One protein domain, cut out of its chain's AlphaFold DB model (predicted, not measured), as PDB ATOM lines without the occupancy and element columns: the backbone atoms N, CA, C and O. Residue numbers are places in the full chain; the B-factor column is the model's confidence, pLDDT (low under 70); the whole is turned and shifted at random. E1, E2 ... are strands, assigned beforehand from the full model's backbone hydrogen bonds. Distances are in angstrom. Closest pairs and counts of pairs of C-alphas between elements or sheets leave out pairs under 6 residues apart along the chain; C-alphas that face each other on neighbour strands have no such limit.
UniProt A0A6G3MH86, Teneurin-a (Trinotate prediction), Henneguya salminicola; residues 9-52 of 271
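This is residues 9 to 52 of the 271 residues of the protein "Teneurin-a (Trinotate prediction)" of Henneguya salminicola (UniProt A0A6G3MH86). With little regular structure, this is an elongated run of loops, first a folded-back loop of residues 9 to 24, then a small two-strand hairpin, E1 and E2, towards the other end. Residues 9 to 36 hold no named element, and residues 49 to 52 trail away from the hairpin. The printed part has 44 residues, no named helix and two antiparallel strands, E1 then E2; the class is all strand, with 10 residues in named elements. It is only just loose, close to compact, with a radius of gyration of the C-alphas of 11.5 A, and spans 40 by 20 by 9 A.

Residues 16 to 17 pair with residues 23 to 24, antiparallel. E1, residues 37 to 41, and E2, residues 44 to 48, form a hairpin with a tight link, 143 degrees between their directions. The C-alphas of Ile 40 and Arg 45 face each other at 4.6 A. N 37 and O 48, 2.9 A, and N 46 and O 39, 2.8 A, are within hydrogen-bond range.

E1 begins at C-alpha 37 (34.294, 42.897, -3.884) and is 12.5 A long. E2, 12.8 A long, ends at C-alpha 48 (32.712, 46.926, -6.400).

The C-alphas of Leu 9 and Phe 52, the two farthest apart, are 40.0 A apart. The printed part has no cut. Mean pLDDT of the printed part is 83.5; residue 9 and residues 28 to 29 are under 70.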
ATOM      1  N   LEU A   9      61.258  32.894  -3.315       68.75
ATOM      2  CA  LEU A   9      59.897  33.416  -3.343       68.75
ATOM      3  C   LEU A   9      59.875  34.773  -2.625       68.75
ATOM      4  O   LEU A   9      59.987  34.840  -1.399       68.75
ATOM      5  N   LYS A  10      59.760  35.866  -3.384       76.31
ATOM      6  CA  LYS A  10      59.645  37.213  -2.820       76.31
ATOM      7  C   LYS A  10      58.301  37.353  -2.107       76.31
ATOM      8  O   LYS A  10      57.247  37.061  -2.669       76.31
ATOM      9  N   ILE A  11      58.333  37.829  -0.864       80.25
ATOM     10  CA  ILE A  11      57.121  38.227  -0.148       80.25
ATOM     11  C   ILE A  11      56.695  39.581  -0.712       80.25
ATOM     12  O   ILE A  11      57.339  40.598  -0.467       80.25
ATOM     13  N   CYS A  12      55.626  39.580  -1.501       82.62
ATOM     14  CA  CYS A  12      55.095  40.800  -2.089       82.62
ATOM     15  C   CYS A  12      54.337  41.645  -1.071       82.62
ATOM     16  O   CYS A  12      53.668  41.115  -0.178       82.62
ATOM     17  N   ASN A  13      54.399  42.966  -1.262       82.25
ATOM     18  CA  ASN A  13      53.555  43.887  -0.517       82.25
ATOM     19  C   ASN A  13      52.082  43.517  -0.709       82.25
ATOM     20  O   ASN A  13      51.698  43.046  -1.789       82.25
ATOM     21  N   PRO A  14      51.245  43.748   0.312       79.31
ATOM     22  CA  PRO A  14      49.838  43.420   0.230       79.31
ATOM     23  C   PRO A  14      49.220  44.037  -1.033       79.31
ATOM     24  O   PRO A  14      49.300  45.243  -1.271       79.31
ATOM     25  N   GLY A  15      48.633  43.183  -1.872       79.00
ATOM     26  CA  GLY A  15      48.031  43.591  -3.134       79.00
ATOM     27  C   GLY A  15      48.862  43.363  -4.401       79.00
ATOM     28  O   GLY A  15      48.355  43.597  -5.497       79.00
ATOM     29  N   TRP A  16      50.082  42.865  -4.277       83.94
ATOM     30  CA  TRP A  16      50.905  42.463  -5.411       83.94
ATOM     31  C   TRP A  16      51.193  40.961  -5.347       83.94
ATOM     32  O   TRP A  16      51.222  40.365  -4.268       83.94
ATOM     33  N   SER A  17      51.366  40.337  -6.505       84.50
ATOM     34  CA  SER A  17      51.677  38.921  -6.687       84.50
ATOM     35  C   SER A  17      52.607  38.727  -7.891       84.50
ATOM     36  O   SER A  17      52.929  39.678  -8.603       84.50
ATOM     37  N   GLY A  18      53.068  37.495  -8.105       83.06
ATOM     38  CA  GLY A  18      54.075  37.165  -9.117       83.06
ATOM     39  C   GLY A  18      55.448  36.903  -8.500       83.06
ATOM     40  O   GLY A  18      55.670  37.156  -7.316       83.06
ATOM     41  N   ILE A  19      56.367  36.365  -9.301       84.25
ATOM     42  CA  ILE A  19      57.721  35.991  -8.851       84.25
ATOM     43  C   ILE A  19      58.524  37.246  -8.475       84.25
ATOM     44  O   ILE A  19      59.354  37.219  -7.565       84.25
ATOM     45  N   ASN A  20      58.239  38.364  -9.144       85.06
ATOM     46  CA  ASN A  20      58.854  39.666  -8.933       85.06
ATOM     47  C   ASN A  20      57.880  40.723  -8.391       85.06
ATOM     48  O   ASN A  20      58.243  41.897  -8.360       85.06
ATOM     49  N   CYS A  21      56.696  40.325  -7.916       84.75
ATOM     50  CA  CYS A  21      55.646  41.236  -7.449       84.75
ATOM     51  C   CYS A  21      55.167  42.224  -8.525       84.75
ATOM     52  O   CYS A  21      54.853  43.375  -8.234       84.75
ATOM     53  N   GLU A  22      55.130  41.769  -9.772       85.88
ATOM     54  CA  GLU A  22      54.787  42.534 -10.967       85.88
ATOM     55  C   GLU A  22      53.280  42.556 -11.271       85.88
ATOM     56  O   GLU A  22      52.809  43.397 -12.034       85.88
ATOM     57  N   THR A  23      52.513  41.637 -10.680       86.31
ATOM     58  CA  THR A  23      51.081  41.468 -10.950       86.31
ATOM     59  C   THR A  23      50.249  42.088  -9.834       86.31
ATOM     60  O   THR A  23      50.474  41.826  -8.655       86.31
ATOM     61  N   VAL A  24      49.235  42.881 -10.178       85.38
ATOM     62  CA  VAL A  24      48.253  43.361  -9.195       85.38
ATOM     63  C   VAL A  24      47.338  42.202  -8.788       85.38
ATOM     64  O   VAL A  24      46.784  41.527  -9.648       85.38
ATOM     65  N   SER A  25      47.140  41.981  -7.487       84.56
ATOM     66  CA  SER A  25      46.302  40.899  -6.938       84.56
ATOM     67  C   SER A  25      45.311  41.402  -5.884       84.56
ATOM     68  O   SER A  25      45.568  42.374  -5.172       84.56
ATOM     69  N   CYS A  26      44.165  40.725  -5.779       83.38
ATOM     70  CA  CYS A  26      43.131  40.952  -4.765       83.38
ATOM     71  C   CYS A  26      43.227  39.992  -3.559       83.38
ATOM     72  O   CYS A  26      42.437  40.119  -2.629       83.38
ATOM     73  N   ASP A  27      44.182  39.058  -3.537       72.06
ATOM     74  CA  ASP A  27      44.103  37.841  -2.710       72.06
ATOM     75  C   ASP A  27      44.500  38.031  -1.234       72.06
ATOM     76  O   ASP A  27      44.402  37.093  -0.446       72.06
ATOM     77  N   LYS A  28      44.992  39.219  -0.836       61.69
ATOM     78  CA  LYS A  28      45.660  39.411   0.473       61.69
ATOM     79  C   LYS A  28      45.326  40.695   1.248       61.69
ATOM     80  O   LYS A  28      45.985  40.971   2.246       61.69
ATOM     81  N   ILE A  29      44.328  41.492   0.849       62.25
ATOM     82  CA  ILE A  29      43.903  42.676   1.629       62.25
ATOM     83  C   ILE A  29      42.390  42.861   1.562       62.25
ATOM     84  O   ILE A  29      41.808  42.796   0.480       62.25
ATOM     85  N   SER A  30      41.786  43.255   2.685       70.12
ATOM     86  CA  SER A  30      40.493  43.950   2.749       70.12
ATOM     87  C   SER A  30      40.571  45.355   2.118       70.12
ATOM     88  O   SER A  30      40.312  46.366   2.767       70.12
ATOM     89  N   PHE A  31      41.018  45.442   0.862       82.38
ATOM     90  CA  PHE A  31      41.211  46.714   0.157       82.38
ATOM     91  C   PHE A  31      39.872  47.430  -0.018       82.38
ATOM     92  O   PHE A  31      39.787  48.648   0.080       82.38
ATOM     93  N   CYS A  32      38.819  46.643  -0.211       88.69
ATOM     94  CA  CYS A  32      37.446  47.105  -0.180       88.69
ATOM     95  C   CYS A  32      36.883  46.920   1.227       88.69
ATOM     96  O   CYS A  32      36.873  45.813   1.766       88.69
ATOM     97  N   GLN A  33      36.400  48.009   1.810       89.19
ATOM     98  CA  GLN A  33      35.704  48.008   3.087       89.19
ATOM     99  C   GLN A  33      34.247  47.555   2.912       89.19
ATOM    100  O   GLN A  33      33.751  47.400   1.793       89.19
ATOM    101  N   ASN A  34      33.552  47.328   4.031       89.12
ATOM    102  CA  ASN A  34      32.114  47.028   4.066       89.12
ATOM    103  C   ASN A  34      31.688  45.868   3.147       89.12
ATOM    104  O   ASN A  34      30.633  45.888   2.504       89.12
ATOM    105  N   ASN A  35      32.533  44.834   3.109       88.44
ATOM    106  CA  ASN A  35      32.317  43.612   2.342       88.44
ATOM    107  C   ASN A  35      32.232  43.841   0.816       88.44
ATOM    108  O   ASN A  35      31.606  43.056   0.103       88.44
ATOM    109  N   GLY A  36      32.825  44.933   0.311       88.75
ATOM    110  CA  GLY A  36      32.948  45.194  -1.122       88.75
ATOM    111  C   GLY A  36      33.831  44.159  -1.825       88.75
ATOM    112  O   GLY A  36      34.778  43.628  -1.247       88.75
ATOM    113  N   THR A  37      33.534  43.869  -3.090       89.50
ATOM    114  CA  THR A  37      34.294  42.897  -3.884       89.50
ATOM    115  C   THR A  37      35.456  43.583  -4.596       89.50
ATOM    116  O   THR A  37      35.259  44.538  -5.349       89.50
ATOM    117  N   CYS A  38      36.671  43.080  -4.387       89.12
ATOM    118  CA  CYS A  38      37.855  43.525  -5.111       89.12
ATOM    119  C   CYS A  38      37.832  42.996  -6.551       89.12
ATOM    120  O   CYS A  38      37.614  41.807  -6.770       89.12
ATOM    121  N   GLN A  39      38.054  43.871  -7.531       89.69
ATOM    122  CA  GLN A  39      38.135  43.517  -8.948       89.69
ATOM    123  C   GLN A  39      39.310  44.246  -9.604       89.69
ATOM    124  O   GLN A  39      39.591  45.401  -9.289       89.69
ATOM    125  N   ILE A  40      39.989  43.586 -10.538       87.69
ATOM    126  CA  ILE A  40      41.078  44.190 -11.310       87.69
ATOM    127  C   ILE A  40      40.503  44.643 -12.652       87.69
ATOM    128  O   ILE A  40      39.901  43.850 -13.374       87.69
ATOM    129  N   LYS A  41      40.664  45.924 -12.986       86.38
ATOM    130  CA  LYS A  41      40.282  46.510 -14.279       86.38
ATOM    131  C   LYS A  41      41.450  47.346 -14.784       86.38
ATOM    132  O   LYS A  41      41.988  48.123 -14.018       86.38
ATOM    133  N   ASN A  42      41.846  47.201 -16.049       87.50
ATOM    134  CA  ASN A  42      42.938  47.981 -16.658       87.50
ATOM    135  C   ASN A  42      44.256  47.977 -15.853       87.50
ATOM    136  O   ASN A  42      44.890  49.015 -15.708       87.50
ATOM    137  N   HIS A  43      44.665  46.822 -15.315       83.56
ATOM    138  CA  HIS A  43      45.843  46.693 -14.437       83.56
ATOM    139  C   HIS A  43      45.776  47.518 -13.135       83.56
ATOM    140  O   HIS A  43      46.768  47.611 -12.420       83.56
ATOM    141  N   THR A  44      44.611  48.067 -12.775       83.38
ATOM    142  CA  THR A  44      44.367  48.727 -11.488       83.38
ATOM    143  C   THR A  44      43.362  47.942 -10.656       83.38
ATOM    144  O   THR A  44      42.473  47.262 -11.176       83.38
ATOM    145  N   ARG A  45      43.502  48.020  -9.332       84.94
ATOM    146  CA  ARG A  45      42.536  47.436  -8.403       84.94
ATOM    147  C   ARG A  45      41.413  48.427  -8.134       84.94
ATOM    148  O   ARG A  45      41.666  49.539  -7.691       84.94
ATOM    149  N   ASN A  46      40.176  47.980  -8.302       89.00
ATOM    150  CA  ASN A  46      38.981  48.764  -8.034       89.00
ATOM    151  C   ASN A  46      38.043  47.983  -7.108       89.00
ATOM    152  O   ASN A  46      37.983  46.752  -7.154       89.00
ATOM    153  N   CYS A  47      37.251  48.696  -6.312       90.50
ATOM    154  CA  CYS A  47      36.215  48.085  -5.491       90.50
ATOM    155  C   CYS A  47      34.852  48.125  -6.174       90.50
ATOM    156  O   CYS A  47      34.424  49.149  -6.705       90.50
ATOM    157  N   LYS A  48      34.147  46.995  -6.142       90.88
ATOM    158  CA  LYS A  48      32.712  46.926  -6.400       90.88
ATOM    159  C   LYS A  48      31.993  46.969  -5.056       90.88
ATOM    160  O   LYS A  48      32.040  46.005  -4.294       90.88
ATOM    161  N   CYS A  49      31.347  48.090  -4.764       89.88
ATOM    162  CA  CYS A  49      30.666  48.282  -3.491       89.88
ATOM    163  C   CYS A  49      29.352  47.513  -3.417       89.88
ATOM    164  O   CYS A  49      28.625  47.390  -4.405       89.88
ATOM    165  N   ASN A  50      29.051  47.018  -2.218       88.38
ATOM    166  CA  ASN A  50      27.735  46.484  -1.905       88.38
ATOM    167  C   ASN A  50      26.679  47.594  -1.917       88.38
ATOM    168  O   ASN A  50      27.019  48.776  -1.783       88.38
ATOM    169  N   PRO A  51      25.389  47.230  -2.033       85.69
ATOM    170  CA  PRO A  51      24.302  48.184  -1.892       85.69
ATOM    171  C   PRO A  51      24.471  49.033  -0.629       85.69
ATOM    172  O   PRO A  51      24.828  48.514   0.430       85.69
ATOM    173  N   PHE A  52      24.184  50.329  -0.749       84.81
ATOM    174  CA  PHE A  52      24.298  51.316   0.333       84.81
ATOM    175  C   PHE A  52      25.732  51.661   0.766       84.81
ATOM    176  O   PHE A  52      25.898  52.273   1.817       84.81
TER     177      PHE A  52